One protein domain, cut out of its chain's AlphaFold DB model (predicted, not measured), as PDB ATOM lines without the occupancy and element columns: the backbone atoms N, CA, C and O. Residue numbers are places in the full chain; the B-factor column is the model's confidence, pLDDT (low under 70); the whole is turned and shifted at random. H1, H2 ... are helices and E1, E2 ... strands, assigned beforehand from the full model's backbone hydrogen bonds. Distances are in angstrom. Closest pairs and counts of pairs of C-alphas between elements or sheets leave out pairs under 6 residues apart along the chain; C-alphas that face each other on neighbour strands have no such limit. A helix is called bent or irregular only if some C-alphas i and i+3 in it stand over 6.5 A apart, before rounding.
ATOM      1  N   CYS A   3     147.975 163.311 161.470       92.94
ATOM      2  CA  CYS A   3     148.350 164.531 160.757       92.94
ATOM      3  C   CYS A   3     147.102 165.157 160.128       92.94
ATOM      4  O   CYS A   3     146.210 164.445 159.658       92.94
ATOM      5  N   ALA A   4     147.033 166.481 160.127       92.94
ATOM      6  CA  ALA A   4     145.902 167.234 159.621       92.94
ATOM      7  C   ALA A   4     146.360 168.550 158.985       92.94
ATOM      8  O   ALA A   4     147.493 168.996 159.153       92.94
ATOM      9  N   VAL A   5     145.431 169.185 158.279       94.00
ATOM     10  CA  VAL A   5     145.508 170.601 157.928       94.00
ATOM     11  C   VAL A   5     144.324 171.284 158.602       94.00
ATOM     12  O   VAL A   5     143.203 170.765 158.559       94.00
ATOM     13  N   TYR A   6     144.567 172.408 159.265       92.19
ATOM     14  CA  TYR A   6     143.534 173.192 159.939       92.19
ATOM     15  C   TYR A   6     143.655 174.647 159.502       92.19
ATOM     16  O   TYR A   6     144.712 175.238 159.663       92.19
ATOM     17  N   ASN A   7     142.614 175.194 158.868       91.56
ATOM     18  CA  ASN A   7     142.628 176.545 158.285       91.56
ATOM     19  C   ASN A   7     143.860 176.839 157.400       91.56
ATOM     20  O   ASN A   7     144.379 177.948 157.384       91.56
ATOM     21  N   GLY A   8     144.349 175.834 156.665       93.69
ATOM     22  CA  GLY A   8     145.543 175.954 155.818       93.69
ATOM     23  C   GLY A   8     146.881 175.773 156.546       93.69
ATOM     24  O   GLY A   8     147.908 175.692 155.880       93.69
ATOM     25  N   MET A   9     146.883 175.637 157.873       95.19
ATOM     26  CA  MET A   9     148.083 175.394 158.673       95.19
ATOM     27  C   MET A   9     148.382 173.898 158.827       95.19
ATOM     28  O   MET A   9     147.446 173.093 158.956       95.19
ATOM     29  N   PRO A  10     149.668 173.503 158.859       95.62
ATOM     30  CA  PRO A  10     150.054 172.155 159.243       95.62
ATOM     31  C   PRO A  10     149.670 171.913 160.703       95.62
ATOM     32  O   PRO A  10     149.960 172.720 161.585       95.62
ATOM     33  N   ALA A  11     149.002 170.794 160.958       96.19
ATOM     34  CA  ALA A  11     148.474 170.491 162.273       96.19
ATOM     35  C   ALA A  11     148.568 169.000 162.592       96.19
ATOM     36  O   ALA A  11     148.672 168.142 161.710       96.19
ATOM     37  N   PHE A  12     148.434 168.675 163.870       95.69
ATOM     38  CA  PHE A  12     148.079 167.329 164.295       95.69
ATOM     39  C   PHE A  12     146.822 167.360 165.157       95.69
ATOM     40  O   PHE A  12     146.484 168.363 165.786       95.69
ATOM     41  N   ARG A  13     146.112 166.229 165.183       95.88
ATOM     42  CA  ARG A  13     144.967 166.023 166.070       95.88
ATOM     43  C   ARG A  13     145.182 164.837 166.986       95.88
ATOM     44  O   ARG A  13     145.622 163.762 166.558       95.88
ATOM     45  N   ILE A  14     144.801 165.010 168.242       95.81
ATOM     46  CA  ILE A  14     144.802 163.962 169.261       95.81
ATOM     47  C   ILE A  14     143.371 163.795 169.754       95.81
ATOM     48  O   ILE A  14     142.712 164.773 170.090       95.81
ATOM     49  N   LYS A  15     142.875 162.554 169.761       96.19
ATOM     50  CA  LYS A  15     141.590 162.238 170.385       96.19
ATOM     51  C   LYS A  15     141.808 162.122 171.890       96.19
ATOM     52  O   LYS A  15     142.676 161.355 172.302       96.19
ATOM     53  N   VAL A  16     141.028 162.854 172.672       96.06
ATOM     54  CA  VAL A  16     141.100 162.895 174.137       96.06
ATOM     55  C   VAL A  16     139.732 162.598 174.744       96.06
ATOM     56  O   VAL A  16     138.699 162.732 174.084       96.06
ATOM     57  N   ASN A  17     139.740 162.178 176.003       95.19
ATOM     58  CA  ASN A  17     138.546 161.943 176.806       95.19
ATOM     59  C   ASN A  17     138.792 162.491 178.217       95.19
ATOM     60  O   ASN A  17     138.852 161.718 179.171       95.19
ATOM     61  N   GLY A  18     139.057 163.796 178.292       94.62
ATOM     62  CA  GLY A  18     139.263 164.499 179.553       94.62
ATOM     63  C   GLY A  18     137.936 164.853 180.215       94.62
ATOM     64  O   GLY A  18     136.871 164.753 179.596       94.62
ATOM     65  N   TRP A  19     138.006 165.269 181.476       93.88
ATOM     66  CA  TRP A  19     136.833 165.658 182.256       93.88
ATOM     67  C   TRP A  19     136.060 166.827 181.625       93.88
ATOM     68  O   TRP A  19     134.833 166.763 181.523       93.88
ATOM     69  N   LEU A  20     136.765 167.861 181.158       95.50
ATOM     70  CA  LEU A  20     136.164 169.069 180.585       95.50
ATOM     71  C   LEU A  20     135.912 168.946 179.080       95.50
ATOM     72  O   LEU A  20     135.017 169.602 178.546       95.50
ATOM     73  N   HIS A  21     136.681 168.101 178.385       95.94
ATOM     74  CA  HIS A  21     136.540 167.905 176.943       95.94
ATOM     75  C   HIS A  21     136.773 166.458 176.506       95.94
ATOM     76  O   HIS A  21     137.865 165.900 176.643       95.94
ATOM     77  N   ALA A  22     135.760 165.895 175.846       95.56
ATOM     78  CA  ALA A  22     135.854 164.651 175.095       95.56
ATOM     79  C   ALA A  22     135.670 164.939 173.598       95.56
ATOM     80  O   ALA A  22     134.636 165.449 173.152       95.56
ATOM     81  N   GLY A  23     136.682 164.605 172.799       95.62
ATOM     82  CA  GLY A  23     136.721 164.981 171.391       95.62
ATOM     83  C   GLY A  23     138.137 165.000 170.843       95.62
ATOM     84  O   GLY A  23     138.962 164.159 171.201       95.62
ATOM     85  N   TYR A  24     138.420 165.948 169.956       96.50
ATOM     86  CA  TYR A  24     139.770 166.165 169.448       96.50
ATOM     87  C   TYR A  24     140.358 167.457 170.001       96.50
ATOM     88  O   TYR A  24     139.658 168.458 170.127       96.50
ATOM     89  N   VAL A  25     141.656 167.427 170.274       97.50
ATOM     90  CA  VAL A  25     142.508 168.610 170.379       97.50
ATOM     91  C   VAL A  25     143.243 168.734 169.051       97.50
ATOM     92  O   VAL A  25     143.845 167.761 168.591       97.50
ATOM     93  N   THR A  26     143.160 169.900 168.423       97.06
ATOM     94  CA  THR A  26     143.936 170.264 167.235       97.06
ATOM     95  C   THR A  26     145.021 171.234 167.660       97.06
ATOM     96  O   THR A  26     144.718 172.233 168.305       97.06
ATOM     97  N   VAL A  27     146.261 170.929 167.289       97.06
ATOM     98  CA  VAL A  27     147.415 171.810 167.471       97.06
ATOM     99  C   VAL A  27     147.937 172.142 166.082       97.06
ATOM    100  O   VAL A  27     148.345 171.233 165.352       97.06
ATOM    101  N   ALA A  28     147.854 173.409 165.694       96.88
ATOM    102  CA  ALA A  28     148.258 173.904 164.382       96.88
ATOM    103  C   ALA A  28     149.447 174.854 164.525       96.88
ATOM    104  O   ALA A  28     149.448 175.689 165.418       96.88
ATOM    105  N   LEU A  29     150.459 174.725 163.669       96.31
ATOM    106  CA  LEU A  29     151.599 175.643 163.652       96.31
ATOM    107  C   LEU A  29     151.257 176.846 162.768       96.31
ATOM    108  O   LEU A  29     151.024 176.679 161.565       96.31
ATOM    109  N   ASN A  30     151.223 178.037 163.363       92.56
ATOM    110  CA  ASN A  30     150.925 179.271 162.651       92.56
ATOM    111  C   ASN A  30     152.167 179.836 161.935       92.56
ATOM    112  O   ASN A  30     153.285 179.337 162.062       92.56
ATOM    113  N   GLY A  31     151.967 180.888 161.139       88.25
ATOM    114  CA  GLY A  31     153.040 181.525 160.365       88.25
ATOM    115  C   GLY A  31     154.057 182.326 161.190       88.25
ATOM    116  O   GLY A  31     155.025 182.817 160.617       88.25
ATOM    117  N   SER A  32     153.837 182.459 162.501       89.75
ATOM    118  CA  SER A  32     154.628 183.275 163.432       89.75
ATOM    119  C   SER A  32     155.435 182.435 164.434       89.75
ATOM    120  O   SER A  32     155.919 182.989 165.414       89.75
ATOM    121  N   ASP A  33     155.594 181.129 164.185       89.31
ATOM    122  CA  ASP A  33     156.300 180.159 165.051       89.31
ATOM    123  C   ASP A  33     155.609 179.860 166.397       89.31
ATOM    124  O   ASP A  33     156.227 179.354 167.333       89.31
ATOM    125  N   TYR A  34     154.301 180.117 166.489       95.50
ATOM    126  CA  TYR A  34     153.474 179.711 167.625       95.50
ATOM    127  C   TYR A  34     152.482 178.619 167.232       95.50
ATOM    128  O   TYR A  34     152.157 178.418 166.058       95.50
ATOM    129  N   TYR A  35     151.964 177.923 168.239       97.38
ATOM    130  CA  TYR A  35     150.903 176.949 168.056       97.38
ATOM    131  C   TYR A  35     149.532 177.537 168.392       97.38
ATOM    132  O   TYR A  35     149.342 178.128 169.453       97.38
ATOM    133  N   GLU A  36     148.554 177.275 167.530       97.31
ATOM    134  CA  GLU A  36     147.138 177.466 167.819       97.31
ATOM    135  C   GLU A  36     146.539 176.166 168.362       97.31
ATOM    136  O   GLU A  36     146.666 175.095 167.754       97.31
ATOM    137  N   VAL A  37     145.849 176.259 169.498       97.62
ATOM    138  CA  VAL A  37     145.196 175.129 170.163       97.62
ATOM    139  C   VAL A  37     143.683 175.292 170.093       97.62
ATOM    140  O   VAL A  37     143.112 176.267 170.581       97.62
ATOM    141  N   CYS A  38     143.016 174.294 169.515       96.94
ATOM    142  CA  CYS A  38     141.568 174.273 169.347       96.94
ATOM    143  C   CYS A  38     140.961 172.937 169.799       96.94
ATOM    144  O   CYS A  38     141.462 171.858 169.470       96.94
ATOM    145  N   LEU A  39     139.843 173.007 170.522       97.00
ATOM    146  CA  LEU A  39     139.027 171.862 170.904       97.00
ATOM    147  C   LEU A  39     137.919 171.651 169.870       97.00
ATOM    148  O   LEU A  39     137.121 172.548 169.602       97.00
ATOM    149  N   LEU A  40     137.850 170.448 169.304       93.81
ATOM    150  CA  LEU A  40     136.794 170.042 168.382       93.81
ATOM    151  C   LEU A  40     135.856 169.044 169.057       93.81
ATOM    152  O   LEU A  40     136.281 167.956 169.468       93.81
ATOM    153  N   HIS A  41     134.571 169.389 169.100       86.88
ATOM    154  CA  HIS A  41     133.489 168.489 169.485       86.88
ATOM    155  C   HIS A  41     132.461 168.423 168.348       86.88
ATOM    156  O   HIS A  41     131.701 169.362 168.108       86.88
ATOM    157  N   GLY A  42     132.472 167.320 167.594       83.25
ATOM    158  CA  GLY A  42     131.709 167.224 166.348       83.25
ATOM    159  C   GLY A  42     132.216 168.229 165.310       83.25
ATOM    160  O   GLY A  42     133.378 168.169 164.912       83.25
ATOM    161  N   THR A  43     131.347 169.143 164.872       82.94
ATOM    162  CA  THR A  43     131.673 170.228 163.928       82.94
ATOM    163  C   THR A  43     132.018 171.551 164.612       82.94
ATOM    164  O   THR A  43     132.394 172.501 163.929       82.94
ATOM    165  N   THR A  44     131.871 171.641 165.936       88.75
ATOM    166  CA  THR A  44     132.109 172.877 166.687       88.75
ATOM    167  C   THR A  44     133.572 172.974 167.087       88.75
ATOM    168  O   THR A  44     134.122 172.036 167.670       88.75
ATOM    169  N   ALA A  45     134.173 174.123 166.786       91.75
ATOM    170  CA  ALA A  45     135.537 174.477 167.141       91.75
ATOM    171  C   ALA A  45     135.540 175.551 168.232       91.75
ATOM    172  O   ALA A  45     134.898 176.589 168.082       91.75
ATOM    173  N   VAL A  46     136.269 175.299 169.319       94.88
ATOM    174  CA  VAL A  46     136.516 176.261 170.400       94.88
ATOM    175  C   VAL A  46     138.011 176.548 170.442       94.88
ATOM    176  O   VAL A  46     138.809 175.632 170.636       94.88
ATOM    177  N   TYR A  47     138.399 177.802 170.227       94.56
ATOM    178  CA  TYR A  47     139.797 178.225 170.309       94.56
ATOM    179  C   TYR A  47     140.188 178.424 171.771       94.56
ATOM    180  O   TYR A  47     139.481 179.097 172.518       94.56
ATOM    181  N   VAL A  48     141.290 177.797 172.175       96.31
ATOM    182  CA  VAL A  48     141.834 177.886 173.536       96.31
ATOM    183  C   VAL A  48     142.846 179.022 173.612       96.31
ATOM    184  O   VAL A  48     142.755 179.864 174.500       96.31
ATOM    185  N   ASN A  49     143.808 179.028 172.688       96.06
ATOM    186  CA  ASN A  49     144.834 180.055 172.539       96.06
ATOM    187  C   ASN A  49     145.432 179.956 171.121       96.06
ATOM    188  O   ASN A  49     145.547 178.854 170.584       96.06
ATOM    189  N   GLU A  50     145.783 181.091 170.524       95.25
ATOM    190  CA  GLU A  50     146.358 181.208 169.176       95.25
ATOM    191  C   GLU A  50     147.888 181.417 169.197       95.25
ATOM    192  O   GLU A  50     148.562 181.236 168.183       95.25
ATOM    193  N   GLU A  51     148.447 181.756 170.362       96.19
ATOM    194  CA  GLU A  51     149.869 182.030 170.569       96.19
ATOM    195  C   GLU A  51     150.391 181.185 171.739       96.19
ATOM    196  O   GLU A  51     150.463 181.642 172.879       96.19
ATOM    197  N   VAL A  52     150.696 179.912 171.473       97.19
ATOM    198  CA  VAL A  52     151.235 178.980 172.478       97.19
ATOM    199  C   VAL A  52     152.662 178.590 172.116       97.19
ATOM    200  O   VAL A  52     152.906 178.090 171.014       97.19
ATOM    201  N   CYS A  53     153.599 178.774 173.045       96.69
ATOM    202  CA  CYS A  53     154.970 178.292 172.889       96.69
ATOM    203  C   CYS A  53     155.053 176.769 173.083       96.69
ATOM    204  O   CYS A  53     154.200 176.140 173.713       96.69
ATOM    205  N   PHE A  54     156.104 176.139 172.547       94.50
ATOM    206  CA  PHE A  54     156.248 174.677 172.608       94.50
ATOM    207  C   PHE A  54     156.290 174.134 174.049       94.50
ATOM    208  O   PHE A  54     155.826 173.023 174.304       94.50
ATOM    209  N   ASP A  55     156.860 174.903 174.974       96.75
ATOM    210  CA  ASP A  55     157.019 174.584 176.392       96.75
ATOM    211  C   ASP A  55     155.734 174.812 177.201       96.75
ATOM    212  O   ASP A  55     155.578 174.234 178.274       96.75
ATOM    213  N   GLU A  56     154.777 175.562 176.655       97.44
ATOM    214  CA  GLU A  56     153.476 175.845 177.271       97.44
ATOM    215  C   GLU A  56     152.368 174.889 176.800       97.44
ATOM    216  O   GLU A  56     151.329 174.769 177.455       97.44
ATOM    217  N   LEU A  57     152.568 174.192 175.673       96.12
ATOM    218  CA  LEU A  57     151.552 173.341 175.036       96.12
ATOM    219  C   LEU A  57     150.919 172.333 175.997       96.12
ATOM    220  O   LEU A  57     149.700 172.153 175.988       96.12
ATOM    221  N   GLY A  58     151.739 171.671 176.817       96.31
ATOM    222  CA  GLY A  58     151.264 170.683 177.785       96.31
ATOM    223  C   GLY A  58     150.298 171.297 178.796       96.31
ATOM    224  O   GLY A  58     149.188 170.795 178.965       96.31
ATOM    225  N   ASP A  59     150.689 172.422 179.391       97.00
ATOM    226  CA  ASP A  59     149.907 173.122 180.411       97.00
ATOM    227  C   ASP A  59     148.616 173.719 179.843       97.00
ATOM    228  O   ASP A  59     147.568 173.668 180.491       97.00
ATOM    229  N   VAL A  60     148.666 174.280 178.629       97.44
ATOM    230  CA  VAL A  60     147.483 174.819 177.942       97.44
ATOM    231  C   VAL A  60     146.474 173.706 177.660       97.44
ATOM    232  O   VAL A  60     145.285 173.876 177.933       97.44
ATOM    233  N   ILE A  61     146.935 172.562 177.150       97.19
ATOM    234  CA  ILE A  61     146.059 171.427 176.839       97.19
ATOM    235  C   ILE A  61     145.494 170.813 178.122       97.19
ATOM    236  O   ILE A  61     144.281 170.628 178.198       97.19
ATOM    237  N   ASP A  62     146.327 170.540 179.131       96.62
ATOM    238  CA  ASP A  62     145.899 169.968 180.416       96.62
ATOM    239  C   ASP A  62     144.821 170.831 181.081       96.62
ATOM    240  O   ASP A  62     143.757 170.343 181.472       96.62
ATOM    241  N   ARG A  63     145.033 172.152 181.102       96.88
ATOM    242  CA  ARG A  63     144.049 173.104 181.618       96.88
ATOM    243  C   ARG A  63     142.749 173.086 180.823       96.88
ATOM    244  O   ARG A  63     141.681 173.157 181.424       96.88
ATOM    245  N   ALA A  64     142.826 173.003 179.499       96.75
ATOM    246  CA  ALA A  64     141.650 173.061 178.639       96.75
ATOM    247  C   ALA A  64     140.794 171.786 178.689       96.75
ATOM    248  O   ALA A  64     139.581 171.873 178.504       96.75
ATOM    249  N   ILE A  65     141.400 170.614 178.909       96.56
ATOM    250  CA  ILE A  65     140.684 169.330 178.819       96.56
ATOM    251  C   ILE A  65     140.414 168.669 180.170       96.56
ATOM    252  O   ILE A  65     139.492 167.859 180.246       96.56
ATOM    253  N   GLU A  66     141.191 168.992 181.206       94.88
ATOM    254  CA  GLU A  66     141.145 168.300 182.495       94.88
ATOM    255  C   GLU A  66     141.041 169.280 183.666       94.88
ATOM    256  O   GLU A  66     140.050 169.267 184.380       94.88
ATOM    257  N   LYS A  67     142.033 170.151 183.878       93.19
ATOM    258  CA  LYS A  67     142.140 170.905 185.139       93.19
ATOM    259  C   LYS A  67     141.179 172.093 185.247       93.19
ATOM    260  O   LYS A  67     140.718 172.410 186.341       93.19
ATOM    261  N   GLY A  68     140.908 172.782 184.141       92.69
ATOM    262  CA  GLY A  68     140.155 174.035 184.148       92.69
ATOM    263  C   GLY A  68     140.885 175.163 184.882       92.69
ATOM    264  O   GLY A  68     142.086 175.095 185.156       92.69
ATOM    265  N   THR A  69     140.165 176.242 185.182       92.69
ATOM    266  CA  THR A  69     140.707 177.414 185.896       92.69
ATOM    267  C   THR A  69     140.341 177.449 187.381       92.69
ATOM    268  O   THR A  69     140.969 178.199 188.127       92.69
ATOM    269  N   ASP A  70     139.378 176.633 187.826       94.75
ATOM    270  CA  ASP A  70     138.973 176.519 189.231       94.75
ATOM    271  C   ASP A  70     139.631 175.300 189.898       94.75
ATOM    272  O   ASP A  70     139.246 174.145 189.705       94.75
ATOM    273  N   GLU A  71     140.637 175.564 190.732       93.19
ATOM    274  CA  GLU A  71     141.379 174.520 191.440       93.19
ATOM    275  C   GLU A  71     140.523 173.766 192.473       93.19
ATOM    276  O   GLU A  71     140.766 172.585 192.735       93.19
ATOM    277  N   ASN A  72     139.524 174.420 193.072       95.50
ATOM    278  CA  ASN A  72     138.665 173.788 194.072       95.50
ATOM    279  C   ASN A  72     137.682 172.824 193.409       95.50
ATOM    280  O   ASN A  72     137.454 171.727 193.929       95.50
ATOM    281  N   GLU A  73     137.135 173.207 192.255       94.88
ATOM    282  CA  GLU A  73     136.288 172.325 191.455       94.88
ATOM    283  C   GLU A  73     137.073 171.095 190.988       94.88
ATOM    284  O   GLU A  73     136.625 169.963 191.192       94.88
ATOM    285  N   TYR A  74     138.292 171.307 190.486       94.56
ATOM    286  CA  TYR A  74     139.175 170.222 190.071       94.56
ATOM    287  C   TYR A  74     139.501 169.255 191.217       94.56
ATOM    288  O   TYR A  74     139.346 168.041 191.074       94.56
ATOM    289  N   LYS A  75     139.873 169.762 192.402       95.38
ATOM    290  CA  LYS A  75     140.141 168.913 193.580       95.38
ATOM    291  C   LYS A  75     138.930 168.070 193.969       95.38
ATOM    292  O   LYS A  75     139.071 166.871 194.217       95.38
ATOM    293  N   LYS A  76     137.739 168.674 193.978       95.06
ATOM    294  CA  LYS A  76     136.489 167.974 194.286       95.06
ATOM    295  C   LYS A  76     136.199 166.869 193.269       95.06
ATOM    296  O   LYS A  76     135.805 165.770 193.662       95.06
ATOM    297  N   PHE A  77     136.420 167.131 191.982       93.06
ATOM    298  CA  PHE A  77     136.309 166.114 190.939       93.06
ATOM    299  C   PHE A  77     137.290 164.954 191.172       93.06
ATOM    300  O   PHE A  77     136.877 163.792 191.169       93.06
ATOM    301  N   CYS A  78     138.564 165.241 191.463       92.88
ATOM    302  CA  CYS A  78     139.561 164.204 191.746       92.88
ATOM    303  C   CYS A  78     139.171 163.317 192.939       92.88
ATOM    304  O   CYS A  78     139.342 162.098 192.885       92.88
ATOM    305  N   GLU A  79     138.628 163.896 194.014       94.69
ATOM    306  CA  GLU A  79     138.141 163.136 195.172       94.69
ATOM    307  C   GLU A  79     136.978 162.207 194.805       94.69
ATOM    308  O   GLU A  79     136.964 161.044 195.215       94.69
ATOM    309  N   GLN A  80     136.039 162.681 193.980       92.56
ATOM    310  CA  GLN A  80     134.930 161.866 193.476       92.56
ATOM    311  C   GLN A  80     135.426 160.707 192.604       92.56
ATOM    312  O   GLN A  80     135.008 159.567 192.807       92.56
ATOM    313  N   GLN A  81     136.357 160.965 191.678       91.69
ATOM    314  CA  GLN A  81     136.961 159.916 190.851       91.69
ATOM    315  C   GLN A  81     137.720 158.897 191.699       91.69
ATOM    316  O   GLN A  81     137.591 157.690 191.494       91.69
ATOM    317  N   ARG A  82     138.461 159.356 192.712       92.06
ATOM    318  CA  ARG A  82     139.144 158.477 193.664       92.06
ATOM    319  C   ARG A  82     138.146 157.589 194.414       92.06
ATOM    320  O   ARG A  82     138.373 156.387 194.525       92.06
ATOM    321  N   ALA A  83     137.033 158.143 194.891       93.25
ATOM    322  CA  ALA A  83     135.989 157.362 195.550       93.25
ATOM    323  C   ALA A  83     135.353 156.322 194.609       93.25
ATOM    324  O   ALA A  83     135.136 155.191 195.028       93.25
ATOM    325  N   LEU A  84     135.118 156.652 193.335       90.25
ATOM    326  CA  LEU A  84     134.601 155.706 192.336       90.25
ATOM    327  C   LEU A  84     135.591 154.569 192.036       90.25
ATOM    328  O   LEU A  84     135.202 153.403 191.996       90.25
ATOM    329  N   LEU A  85     136.873 154.897 191.850       88.69
ATOM    330  CA  LEU A  85     137.912 153.928 191.486       88.69
ATOM    331  C   LEU A  85     138.258 152.965 192.630       88.69
ATOM    332  O   LEU A  85     138.550 151.793 192.380       88.69
ATOM    333  N   PHE A  86     138.231 153.444 193.876       88.19
ATOM    334  CA  PHE A  86     138.670 152.674 195.046       88.19
ATOM    335  C   PHE A  86     137.530 152.260 195.991       88.19
ATOM    336  O   PHE A  86     137.732 151.390 196.832       88.19
ATOM    337  N   GLY A  87     136.326 152.818 195.844       72.94
ATOM    338  CA  GLY A  87     135.179 152.549 196.720       72.94
ATOM    339  C   GLY A  87     134.481 151.205 196.490       72.94
ATOM    340  O   GLY A  87     133.641 150.825 197.296       72.94
ATOM    341  N   GLY A  88     134.834 150.474 195.423       63.72
ATOM    342  CA  GLY A  88     134.263 149.162 195.075       63.72
ATOM    343  C   GLY A  88     135.259 147.993 195.022       63.72
ATOM    344  O   GLY A  88     134.886 146.910 194.583       63.72
TER     345      GLY A  88
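Overview. This is residues 3 to 88 of the 91 residues of an uncharacterized protein of Bacteroides sp. D22 (UniProt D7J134). A strongly twisted sheet of five strands, E1 to E5, has the helix H1 packed on one face. H2 leads away from this body as an arm, and residues 79 to 88, of which 79 to 86 belong to H2, stick out. The 86 printed residues include five named strands, then two named helices, a mixed class; the sheet's order is E1 - E2 - E3 - E4 - E5, antiparallel throughout. The whole is loose, with a radius of gyration of the C-alphas of 14.9 A and spans of 49 by 24 by 18 A.

Along the chain. From first to last C-alpha, E1, residues 3 to 6, measures 9.9 A; E2, residues 9 to 17, 24.5 A; E3, residues 22 to 29, 22.4 A; E4, residues 35 to 41, 19.4 A; E5, residues 44 to 52, 20.9 A. H1, residues 57 to 67, measures 14.0 A and is only just irregular: C-alphas 64 and 67 are 6.9 A apart. H2, residues 71 to 86, measures 22.3 A. C-alpha 3 is at (148.350, 164.531, 160.757) and C-alpha 86 at (138.670, 152.674, 195.046).

Arrangement. The strands form a meander, each the antiparallel neighbour of the one before. Within hydrogen-bond range are N 4 and O 11, 2.8 A, between E1 and E2; N 14 and O 25, 2.9 A, between E2 and E3; N 26 and O 38, 2.8 A, between E3 and E4; and N 39 and O 46, 2.8 A, between E4 and E5. H1 is on the sheet, giving two layers, a helix on one face of a sheet; its closest C-alphas to E5 are Ala 64 and Val 48, 7.0 A. H1 and H2 are close but not clearly touching, with C-alphas 67 and 74 closest at 5.8 A, at a steep tilt of 69 degrees, only just short of about perpendicular. H2 is not on the sheet. Every O i to N i+4 pair is within range in H2, and 6 of 7 in H1.

Size, cuts and confidence. The C-alphas farthest apart, Gly 31 and Gly 88, are 51.0 A apart. The printed part has no cut, and its links are tight. Residue 88 has a pLDDT under 70.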